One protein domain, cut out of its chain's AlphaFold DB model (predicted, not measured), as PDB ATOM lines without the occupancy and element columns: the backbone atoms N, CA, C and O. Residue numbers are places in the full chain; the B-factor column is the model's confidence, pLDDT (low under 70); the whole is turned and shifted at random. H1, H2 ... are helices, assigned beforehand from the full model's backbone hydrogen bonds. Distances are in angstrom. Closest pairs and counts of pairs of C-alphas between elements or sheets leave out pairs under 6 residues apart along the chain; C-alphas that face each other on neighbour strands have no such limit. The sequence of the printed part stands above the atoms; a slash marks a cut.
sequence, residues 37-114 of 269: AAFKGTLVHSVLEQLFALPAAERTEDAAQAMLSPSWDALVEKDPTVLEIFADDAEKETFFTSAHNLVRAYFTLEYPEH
ATOM      1  N   ALA A  37     -12.341 -16.365  10.116       92.31
ATOM      2  CA  ALA A  37     -12.868 -15.273  10.930       92.31
ATOM      3  C   ALA A  37     -13.428 -14.126  10.074       92.31
ATOM      4  O   ALA A  37     -14.537 -13.664  10.343       92.31
ATOM      5  N   ALA A  38     -12.687 -13.695   9.046       92.25
ATOM      6  CA  ALA A  38     -13.145 -12.658   8.121       92.25
ATOM      7  C   ALA A  38     -14.355 -13.137   7.312       92.25
ATOM      8  O   ALA A  38     -15.366 -12.442   7.268       92.25
ATOM      9  N   PHE A  39     -14.291 -14.357   6.770       96.06
ATOM     10  CA  PHE A  39     -15.376 -14.931   5.979       96.06
ATOM     11  C   PHE A  39     -16.670 -15.092   6.785       96.06
ATOM     12  O   PHE A  39     -17.748 -14.740   6.315       96.06
ATOM     13  N   LYS A  40     -16.569 -15.520   8.050       97.56
ATOM     14  CA  LYS A  40     -17.710 -15.564   8.975       97.56
ATOM     15  C   LYS A  40     -18.307 -14.182   9.227       97.56
ATOM     16  O   LYS A  40     -19.520 -14.068   9.360       97.56
ATOM     17  N   GLY A  41     -17.464 -13.152   9.319       97.19
ATOM     18  CA  GLY A  41     -17.895 -11.756   9.381       97.19
ATOM     19  C   GLY A  41     -18.793 -11.402   8.203       97.19
ATOM     20  O   GLY A  41     -19.953 -11.060   8.412       97.19
ATOM     21  N   THR A  42     -18.276 -11.589   6.989       97.06
ATOM     22  CA  THR A  42     -18.993 -11.323   5.736       97.06
ATOM     23  C   THR A  42     -20.301 -12.104   5.633       97.06
ATOM     24  O   THR A  42     -21.328 -11.529   5.292       97.06
ATOM     25  N   LEU A  43     -20.293 -13.399   5.967       98.44
ATOM     26  CA  LEU A  43     -21.494 -14.233   5.922       98.44
ATOM     27  C   LEU A  43     -22.581 -13.725   6.879       98.44
ATOM     28  O   LEU A  43     -23.739 -13.609   6.491       98.44
ATOM     29  N   VAL A  44     -22.215 -13.413   8.126       98.62
ATOM     30  CA  VAL A  44     -23.179 -12.923   9.125       98.62
ATOM     31  C   VAL A  44     -23.705 -11.537   8.750       98.62
ATOM     32  O   VAL A  44     -24.898 -11.296   8.901       98.62
ATOM     33  N   HIS A  45     -22.854 -10.645   8.235       98.44
ATOM     34  CA  HIS A  45     -23.275  -9.332   7.726       98.44
ATOM     35  C   HIS A  45     -24.274  -9.469   6.573       98.44
ATOM     36  O   HIS A  45     -25.355  -8.899   6.655       98.44
ATOM     37  N   SER A  46     -23.980 -10.322   5.587       98.31
ATOM     38  CA  SER A  46     -24.884 -10.620   4.463       98.31
ATOM     39  C   SER A  46     -26.255 -11.128   4.924       98.31
ATOM     40  O   SER A  46     -27.282 -10.740   4.371       98.31
ATOM     41  N   VAL A  47     -26.297 -11.989   5.946       98.69
ATOM     42  CA  VAL A  47     -27.566 -12.471   6.517       98.69
ATOM     43  C   VAL A  47     -28.342 -11.339   7.189       98.69
ATOM     44  O   VAL A  47     -29.552 -11.245   7.009       98.69
ATOM     45  N   LEU A  48     -27.673 -10.473   7.955       98.44
ATOM     46  CA  LEU A  48     -28.337  -9.349   8.622       98.44
ATOM     47  C   LEU A  48     -28.826  -8.295   7.622       98.44
ATOM     48  O   LEU A  48     -29.918  -7.765   7.798       98.44
ATOM     49  N   GLU A  49     -28.073  -8.030   6.555       98.31
ATOM     50  CA  GLU A  49     -28.508  -7.175   5.447       98.31
ATOM     51  C   GLU A  49     -29.794  -7.724   4.803       98.31
ATOM     52  O   GLU A  49     -30.803  -7.022   4.728       98.31
ATOM     53  N   GLN A  50     -29.800  -9.007   4.420       98.19
ATOM     54  CA  GLN A  50     -30.971  -9.659   3.822       98.19
ATOM     55  C   GLN A  50     -32.170  -9.720   4.774       98.19
ATOM     56  O   GLN A  50     -33.309  -9.542   4.339       98.19
ATOM     57  N   LEU A  51     -31.935  -9.920   6.074       98.50
ATOM     58  CA  LEU A  51     -32.986  -9.887   7.088       98.50
ATOM     59  C   LEU A  51     -33.715  -8.540   7.081       98.50
ATOM     60  O   LEU A  51     -34.941  -8.503   7.141       98.50
ATOM     61  N   PHE A  52     -32.982  -7.432   6.981       98.06
ATOM     62  CA  PHE A  52     -33.572  -6.095   6.962       98.06
ATOM     63  C   PHE A  52     -34.198  -5.700   5.621       98.06
ATOM     64  O   PHE A  52     -35.002  -4.769   5.593       98.06
ATOM     65  N   ALA A  53     -33.924  -6.444   4.549       97.19
ATOM     66  CA  ALA A  53     -34.651  -6.324   3.286       97.19
ATOM     67  C   ALA A  53     -36.068  -6.935   3.343       97.19
ATOM     68  O   ALA A  53     -36.891  -6.647   2.470       97.19
ATOM     69  N   LEU A  54     -36.379  -7.759   4.353       98.00
ATOM     70  CA  LEU A  54     -37.729  -8.286   4.566       98.00
ATOM     71  C   LEU A  54     -38.670  -7.232   5.182       98.00
ATOM     72  O   LEU A  54     -38.215  -6.345   5.918       98.00
ATOM     73  N   PRO A  55     -39.997  -7.369   4.982       97.62
ATOM     74  CA  PRO A  55     -40.989  -6.659   5.786       97.62
ATOM     75  C   PRO A  55     -40.771  -6.908   7.284       97.62
ATOM     76  O   PRO A  55     -40.469  -8.032   7.681       97.62
ATOM     77  N   ALA A  56     -40.968  -5.892   8.130       97.31
ATOM     78  CA  ALA A  56     -40.658  -5.968   9.563       97.31
ATOM     79  C   ALA A  56     -41.265  -7.192  10.274       97.31
ATOM     80  O   ALA A  56     -40.573  -7.873  11.024       97.31
ATOM     81  N   ALA A  57     -42.520  -7.538   9.972       97.38
ATOM     82  CA  ALA A  57     -43.207  -8.688  10.568       97.38
ATOM     83  C   ALA A  57     -42.590 -10.056  10.207       97.38
ATOM     84  O   ALA A  57     -42.847 -11.042  10.894       97.38
ATOM     85  N   GLU A  58     -41.790 -10.130   9.142       98.19
ATOM     86  CA  GLU A  58     -41.147 -11.360   8.665       98.19
ATOM     87  C   GLU A  58     -39.707 -11.515   9.183       98.19
ATOM     88  O   GLU A  58     -39.098 -12.574   9.004       98.19
ATOM     89  N   ARG A  59     -39.160 -10.497   9.868       98.50
ATOM     90  CA  ARG A  59     -37.779 -10.476  10.379       98.50
ATOM     91  C   ARG A  59     -37.615 -11.353  11.623       98.50
ATOM     92  O   ARG A  59     -37.378 -10.873  12.724       98.50
ATOM     93  N   THR A  60     -37.757 -12.658  11.448       98.50
ATOM     94  CA  THR A  60     -37.712 -13.662  12.521       98.50
ATOM     95  C   THR A  60     -36.349 -14.353  12.607       98.50
ATOM     96  O   THR A  60     -35.589 -14.356  11.634       98.50
ATOM     97  N   GLU A  61     -36.043 -14.978  13.756       98.56
ATOM     98  CA  GLU A  61     -34.830 -15.804  13.881       98.56
ATOM     99  C   GLU A  61     -34.835 -16.911  12.825       98.56
ATOM    100  O   GLU A  61     -33.849 -17.061  12.113       98.56
ATOM    101  N   ASP A  62     -35.950 -17.622  12.655       98.56
ATOM    102  CA  ASP A  62     -36.058 -18.713  11.683       98.56
ATOM    103  C   ASP A  62     -35.764 -18.248  10.247       98.56
ATOM    104  O   ASP A  62     -35.013 -18.914   9.530       98.56
ATOM    105  N   ALA A  63     -36.274 -17.076   9.845       98.62
ATOM    106  CA  ALA A  63     -35.968 -16.489   8.541       98.62
ATOM    107  C   ALA A  63     -34.467 -16.188   8.389       98.62
ATOM    108  O   ALA A  63     -33.858 -16.584   7.395       98.62
ATOM    109  N   ALA A  64     -33.845 -15.561   9.392       98.62
ATOM    110  CA  ALA A  64     -32.413 -15.259   9.367       98.62
ATOM    111  C   ALA A  64     -31.543 -16.530   9.341       98.62
ATOM    112  O   ALA A  64     -30.544 -16.595   8.626       98.62
ATOM    113  N   GLN A  65     -31.918 -17.566  10.097       98.69
ATOM    114  CA  GLN A  65     -31.200 -18.845  10.107       98.69
ATOM    115  C   GLN A  65     -31.289 -19.542   8.743       98.69
ATOM    116  O   GLN A  65     -30.296 -20.107   8.281       98.69
ATOM    117  N   ALA A  66     -32.442 -19.464   8.072       98.50
ATOM    118  CA  ALA A  66     -32.638 -20.021   6.734       98.50
ATOM    119  C   ALA A  66     -31.801 -19.311   5.649       98.50
ATOM    120  O   ALA A  66     -31.477 -19.926   4.634       98.50
ATOM    121  N   MET A  67     -31.392 -18.055   5.870       98.62
ATOM    122  CA  MET A  67     -30.559 -17.281   4.935       98.62
ATOM    123  C   MET A  67     -29.076 -17.671   4.947       98.62
ATOM    124  O   MET A  67     -28.353 -17.303   4.019       98.62
ATOM    125  N   LEU A  68     -28.594 -18.414   5.952       98.50
ATOM    126  CA  LEU A  68     -27.170 -18.762   6.062       98.50
ATOM    127  C   LEU A  68     -26.671 -19.612   4.891       98.50
ATOM    128  O   LEU A  68     -25.621 -19.299   4.336       98.50
ATOM    129  N   SER A  69     -27.408 -20.658   4.498       97.81
ATOM    130  CA  SER A  69     -26.985 -21.527   3.389       97.81
ATOM    131  C   SER A  69     -27.006 -20.792   2.042       97.81
ATOM    132  O   SER A  69     -25.969 -20.775   1.387       97.81
ATOM    133  N   PRO A  70     -28.091 -20.090   1.647       98.06
ATOM    134  CA  PRO A  70     -28.090 -19.326   0.397       98.06
ATOM    135  C   PRO A  70     -27.029 -18.217   0.360       98.06
ATOM    136  O   PRO A  70     -26.395 -18.003  -0.670       98.06
ATOM    137  N   SER A  71     -26.800 -17.527   1.487       98.25
ATOM    138  CA  SER A  71     -25.759 -16.492   1.572       98.25
ATOM    139  C   SER A  71     -24.362 -17.081   1.422       98.25
ATOM    140  O   SER A  71     -23.505 -16.486   0.773       98.25
ATOM    141  N   TRP A  72     -24.124 -18.255   2.007       97.81
ATOM    142  CA  TRP A  72     -22.883 -18.989   1.807       97.81
ATOM    143  C   TRP A  72     -22.687 -19.352   0.336       97.81
ATOM    144  O   TRP A  72     -21.629 -19.053  -0.214       97.81
ATOM    145  N   ASP A  73     -23.699 -19.940  -0.306       97.69
ATOM    146  CA  ASP A  73     -23.615 -20.371  -1.706       97.69
ATOM    147  C   ASP A  73     -23.300 -19.187  -2.630       97.69
ATOM    148  O   ASP A  73     -22.385 -19.270  -3.449       97.69
ATOM    149  N   ALA A  74     -23.965 -18.045  -2.426       97.69
ATOM    150  CA  ALA A  74     -23.704 -16.818  -3.177       97.69
ATOM    151  C   ALA A  74     -22.279 -16.270  -2.957       97.69
ATOM    152  O   ALA A  74     -21.634 -15.785  -3.890       97.69
ATOM    153  N   LEU A  75     -21.760 -16.346  -1.726       96.38
ATOM    154  CA  LEU A  75     -20.393 -15.919  -1.420       96.38
ATOM    155  C   LEU A  75     -19.343 -16.856  -2.034       96.38
ATOM    156  O   LEU A  75     -18.331 -16.371  -2.536       96.38
ATOM    157  N   VAL A  76     -19.590 -18.169  -2.034       95.75
ATOM    158  CA  VAL A  76     -18.727 -19.168  -2.687       95.75
ATOM    159  C   VAL A  76     -18.756 -19.014  -4.206       95.75
ATOM    160  O   VAL A  76     -17.714 -19.127  -4.844       95.75
ATOM    161  N   GLU A  77     -19.913 -18.721  -4.801       96.81
ATOM    162  CA  GLU A  77     -20.016 -18.445  -6.238       96.81
ATOM    163  C   GLU A  77     -19.183 -17.216  -6.632       96.81
ATOM    164  O   GLU A  77     -18.484 -17.227  -7.647       96.81
ATOM    165  N   LYS A  78     -19.213 -16.168  -5.800       95.00
ATOM    166  CA  LYS A  78     -18.434 -14.942  -6.010       95.00
ATOM    167  C   LYS A  78     -16.927 -15.158  -5.857       95.00
ATOM    168  O   LYS A  78     -16.153 -14.530  -6.580       95.00
ATOM    169  N   ASP A  79     -16.514 -15.998  -4.913       92.19
ATOM    170  CA  ASP A  79     -15.112 -16.335  -4.672       92.19
ATOM    171  C   ASP A  79     -14.960 -17.803  -4.237       92.19
ATOM    172  O   ASP A  79     -15.012 -18.110  -3.044       92.19
ATOM    173  N   PRO A  80     -14.711 -18.729  -5.180       91.75
ATOM    174  CA  PRO A  80     -14.553 -20.146  -4.860       91.75
ATOM    175  C   PRO A  80     -13.344 -20.455  -3.966       91.75
ATOM    176  O   PRO A  80     -13.313 -21.509  -3.326       91.75
ATOM    177  N   THR A  81     -12.354 -19.554  -3.889       89.25
ATOM    178  CA  THR A  81     -11.133 -19.770  -3.091       89.25
ATOM    179  C   THR A  81     -11.419 -19.798  -1.591       89.25
ATOM    180  O   THR A  81     -10.642 -20.360  -0.821       89.25
ATOM    181  N   VAL A  82     -12.579 -19.291  -1.151       89.31
ATOM    182  CA  VAL A  82     -13.014 -19.396   0.249       89.31
ATOM    183  C   VAL A  82     -13.224 -20.842   0.691       89.31
ATOM    184  O   VAL A  82     -13.223 -21.101   1.885       89.31
ATOM    185  N   LEU A  83     -13.369 -21.805  -0.224       90.62
ATOM    186  CA  LEU A  83     -13.422 -23.224   0.138       90.62
ATOM    187  C   LEU A  83     -12.068 -23.745   0.640       90.62
ATOM    188  O   LEU A  83     -12.039 -24.677   1.441       90.62
ATOM    189  N   GLU A  84     -10.961 -23.122   0.224       91.00
ATOM    190  CA  GLU A  84      -9.598 -23.515   0.600       91.00
ATOM    191  C   GLU A  84      -9.250 -23.150   2.052       91.00
ATOM    192  O   GLU A  84      -8.249 -23.629   2.585       91.00
ATOM    193  N   ILE A  85     -10.070 -22.332   2.727       91.56
ATOM    194  CA  ILE A  85      -9.858 -21.994   4.146       91.56
ATOM    195  C   ILE A  85     -10.293 -23.107   5.104       91.56
ATOM    196  O   ILE A  85     -10.104 -22.949   6.311       91.56
ATOM    197  N   PHE A  86     -10.903 -24.180   4.593       93.94
ATOM    198  CA  PHE A  86     -11.372 -25.323   5.371       93.94
ATOM    199  C   PHE A  86     -10.577 -26.573   4.994       93.94
ATOM    200  O   PHE A  86     -10.546 -26.964   3.828       93.94
ATOM    201  N   ALA A  87      -9.954 -27.211   5.980       91.38
ATOM    202  CA  ALA A  87      -9.174 -28.428   5.787       91.38
ATOM    203  C   ALA A  87     -10.061 -29.652   5.515       91.38
ATOM    204  O   ALA A  87      -9.681 -30.534   4.746       91.38
ATOM    205  N   ASP A  88     -11.237 -29.703   6.142       92.38
ATOM    206  CA  ASP A  88     -12.190 -30.802   6.034       92.38
ATOM    207  C   ASP A  88     -13.635 -30.344   6.313       92.38
ATOM    208  O   ASP A  88     -13.910 -29.181   6.625       92.38
ATOM    209  N   ASP A  89     -14.587 -31.267   6.165       93.06
ATOM    210  CA  ASP A  89     -16.006 -30.978   6.382       93.06
ATOM    211  C   ASP A  89     -16.366 -30.793   7.868       93.06
ATOM    212  O   ASP A  89     -17.329 -30.088   8.170       93.06
ATOM    213  N   ALA A  90     -15.581 -31.338   8.807       95.44
ATOM    214  CA  ALA A  90     -15.807 -31.130  10.240       95.44
ATOM    215  C   ALA A  90     -15.475 -29.683  10.655       95.44
ATOM    216  O   ALA A  90     -16.153 -29.078  11.497       95.44
ATOM    217  N   GLU A  91     -14.463 -29.085  10.028       95.25
ATOM    218  CA  GLU A  91     -14.139 -27.673  10.198       95.25
ATOM    219  C   GLU A  91     -15.233 -26.766   9.616       95.25
ATOM    220  O   GLU A  91     -15.636 -25.795  10.266       95.25
ATOM    221  N   LYS A  92     -15.790 -27.120   8.448       95.00
ATOM    222  CA  LYS A  92     -16.962 -26.425   7.882       95.00
ATOM    223  C   LYS A  92     -18.171 -26.514   8.812       95.00
ATOM    224  O   LYS A  92     -18.818 -25.499   9.068       95.00
ATOM    225  N   GLU A  93     -18.461 -27.686   9.373       95.56
ATOM    226  CA  GLU A  93     -19.565 -27.867  10.325       95.56
ATOM    227  C   GLU A  93     -19.378 -27.001  11.584       95.56
ATOM    228  O   GLU A  93     -20.306 -26.321  12.043       95.56
ATOM    229  N   THR A  94     -18.150 -26.941  12.108       96.88
ATOM    230  CA  THR A  94     -17.792 -26.073  13.241       96.88
ATOM    231  C   THR A  94     -17.978 -24.593  12.896       96.88
ATOM    232  O   THR A  94     -18.505 -23.814  13.702       96.88
ATOM    233  N   PHE A  95     -17.587 -24.191  11.686       97.50
ATOM    234  CA  PHE A  95     -17.792 -22.840  11.179       97.50
ATOM    235  C   PHE A  95     -19.278 -22.480  11.109       97.50
ATOM    236  O   PHE A  95     -19.672 -21.447  11.663       97.50
ATOM    237  N   PHE A  96     -20.109 -23.331  10.504       97.69
ATOM    238  CA  PHE A  96     -21.548 -23.091  10.383       97.69
ATOM    239  C   PHE A  96     -22.223 -23.048  11.749       97.69
ATOM    240  O   PHE A  96     -22.994 -22.129  12.025       97.69
ATOM    241  N   THR A  97     -21.852 -23.953  12.656       98.25
ATOM    242  CA  THR A  97     -22.304 -23.911  14.053       98.25
ATOM    243  C   THR A  97     -21.978 -22.561  14.695       98.25
ATOM    244  O   THR A  97     -22.812 -21.958  15.378       98.25
ATOM    245  N   SER A  98     -20.775 -22.027  14.459       98.00
ATOM    246  CA  SER A  98     -20.411 -20.693  14.938       98.00
ATOM    247  C   SER A  98     -21.219 -19.577  14.268       98.00
ATOM    248  O   SER A  98     -21.535 -18.613  14.961       98.00
ATOM    249  N   ALA A  99     -21.521 -19.663  12.972       98.56
ATOM    250  CA  ALA A  99     -22.306 -18.659  12.252       98.56
ATOM    251  C   ALA A  99     -23.764 -18.625  12.744       98.56
ATOM    252  O   ALA A  99     -24.243 -17.562  13.140       98.56
ATOM    253  N   HIS A 100     -24.415 -19.788  12.869       98.69
ATOM    254  CA  HIS A 100     -25.754 -19.932  13.458       98.69
ATOM    255  C   HIS A 100     -25.843 -19.312  14.858       98.69
ATOM    256  O   HIS A 100     -26.804 -18.615  15.188       98.69
ATOM    257  N   ASN A 101     -24.816 -19.521  15.690       98.62
ATOM    258  CA  ASN A 101     -24.761 -18.945  17.034       98.62
ATOM    259  C   ASN A 101     -24.639 -17.413  17.038       98.62
ATOM    260  O   ASN A 101     -25.153 -16.778  17.960       98.62
ATOM    261  N   LEU A 102     -23.967 -16.818  16.046       98.75
ATOM    262  CA  LEU A 102     -23.861 -15.362  15.903       98.75
ATOM    263  C   LEU A 102     -25.170 -14.750  15.399       98.75
ATOM    264  O   LEU A 102     -25.600 -13.736  15.942       98.75
ATOM    265  N   VAL A 103     -25.834 -15.396  14.434       98.69
ATOM    266  CA  VAL A 103     -27.171 -14.985  13.974       98.69
ATOM    267  C   VAL A 103     -28.174 -15.074  15.125       98.69
ATOM    268  O   VAL A 103     -28.872 -14.110  15.404       98.69
ATOM    269  N   ARG A 104     -28.169 -16.161  15.907       98.56
ATOM    270  CA  ARG A 104     -29.001 -16.266  17.119       98.56
ATOM    271  C   ARG A 104     -28.677 -15.187  18.151       98.56
ATOM    272  O   ARG A 104     -29.568 -14.649  18.796       98.56
ATOM    273  N   ALA A 105     -27.393 -14.873  18.338       98.50
ATOM    274  CA  ALA A 105     -26.968 -13.849  19.288       98.50
ATOM    275  C   ALA A 105     -27.577 -12.476  18.973       98.50
ATOM    276  O   ALA A 105     -27.913 -11.751  19.908       98.50
ATOM    277  N   TYR A 106     -27.768 -12.141  17.697       98.62
ATOM    278  CA  TYR A 106     -28.420 -10.902  17.283       98.62
ATOM    279  C   TYR A 106     -29.837 -10.755  17.875       98.62
ATOM    280  O   TYR A 106     -30.129  -9.740  18.504       98.62
ATOM    281  N   PHE A 107     -30.663 -11.804  17.819       98.38
ATOM    282  CA  PHE A 107     -32.031 -11.803  18.370       98.38
ATOM    283  C   PHE A 107     -32.090 -11.755  19.907       98.38
ATOM    284  O   PHE A 107     -33.150 -11.558  20.491       98.38
ATOM    285  N   THR A 108     -30.950 -11.905  20.592       97.81
ATOM    286  CA  THR A 108     -30.857 -11.659  22.046       97.81
ATOM    287  C   THR A 108     -30.546 -10.202  22.390       97.81
ATOM    288  O   THR A 108     -30.599  -9.826  23.561       97.81
ATOM    289  N   LEU A 109     -30.173  -9.397  21.392       97.69
ATOM    290  CA  LEU A 109     -29.703  -8.025  21.559       97.69
ATOM    291  C   LEU A 109     -30.758  -6.985  21.179       97.69
ATOM    292  O   LEU A 109     -30.803  -5.923  21.801       97.69
ATOM    293  N   GLU A 110     -31.588  -7.269  20.177       95.44
ATOM    294  CA  GLU A 110     -32.686  -6.398  19.754       95.44
ATOM    295  C   GLU A 110     -33.794  -7.170  19.024       95.44
ATOM    296  O   GLU A 110     -33.646  -8.351  18.716       95.44
ATOM    297  N   TYR A 111     -34.899  -6.471  18.757       96.44
ATOM    298  CA  TYR A 111     -36.090  -6.981  18.079       96.44
ATOM    299  C   TYR A 111     -36.193  -6.335  16.683       96.44
ATOM    300  O   TYR A 111     -36.674  -5.200  16.588       96.44
ATOM    301  N   PRO A 112     -35.679  -6.974  15.610       97.25
ATOM    302  CA  PRO A 112     -35.654  -6.392  14.259       97.25
ATOM    303  C   PRO A 112     -37.038  -6.064  13.682       97.25
ATOM    304  O   PRO A 112     -37.146  -5.200  12.810       97.25
ATOM    305  N   GLU A 113     -38.089  -6.716  14.171       96.62
ATOM    306  CA  GLU A 113     -39.484  -6.487  13.794       96.62
ATOM    307  C   GLU A 113     -40.045  -5.143  14.288       96.62
ATOM    308  O   GLU A 113     -41.093  -4.697  13.828       96.62
ATOM    309  N   HIS A 114     -39.341  -4.472  15.204       95.19
ATOM    310  CA  HIS A 114     -39.708  -3.152  15.733       95.19
ATOM    311  C   HIS A 114     -38.834  -2.014  15.192       95.19
ATOM    312  O   HIS A 114     -38.885  -0.895  15.705       95.19
TER     313      HIS A 114
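This is residues 37 to 114 of the 269 residues of the protein "PD-(D/E)XK nuclease family protein" of Brevibacterium sp. XM4083 (UniProt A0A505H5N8). Two long helices, H5 and H1, cross at a slant, and the short H2 and the longer H3 pack on H1 from another side, with H2 also against H5. H4 sits at one end of the long axis, between the end of H3 and the start of H5, and residues 76 to 81 stick out. The printed part has 78 residues with five named helices, in the order H1 H2 H3 H4 H5, and no named strand; the class is all helix. It is compact, with a radius of gyration of the C-alphas of 13.0 A, and elongated, spanning 40 by 23 by 17 A.

H5, the longest helix, holds residues 89 to 107 and runs 27.7 A from C-alpha 89 at (-16.006, -30.978, 6.382) to C-alpha 107 at (-32.031, -11.803, 18.370). H1, residues 37 to 53, is 24.8 A long and begins at C-alpha 37, (-12.868, -15.273, 10.930). H2 is residues 61 to 66, H3 residues 68 to 78 at 15.4 A, and H4 residues 80 to 85.

H5 touches H1 with residues 95 to 103 alone, the closest C-alphas being those of Lys 40 and Ala 99, 6.4 A apart, at a steep tilt of 44 degrees, the same way. H5 touches H2 at a shallow tilt of 30 degrees, opposite ways; the C-alphas of Gln 65 and His 100 are closest, 6.5 A. H1, the hub, also touches H2, closest at C-alphas 51 and 64, 5.9 A, and H3, closest at C-alphas 47 and 68, 6.3 A. H4 is close to H3 but not clearly touching, with C-alphas 76 and 82 closest at 6.4 A, and apart from H5. Every O i to N i+4 pair is within hydrogen-bond range in H1, H2 and H3, against 14 of 15 in H5 and 0 of 2 in H4, where 3 of 3 O i to N i+3 pairs are.

The two C-alphas farthest apart are those of Ala 87 and His 114, 40.9 A. The printed part has no cut, no link is long, and no printed residue is under 70 in pLDDT.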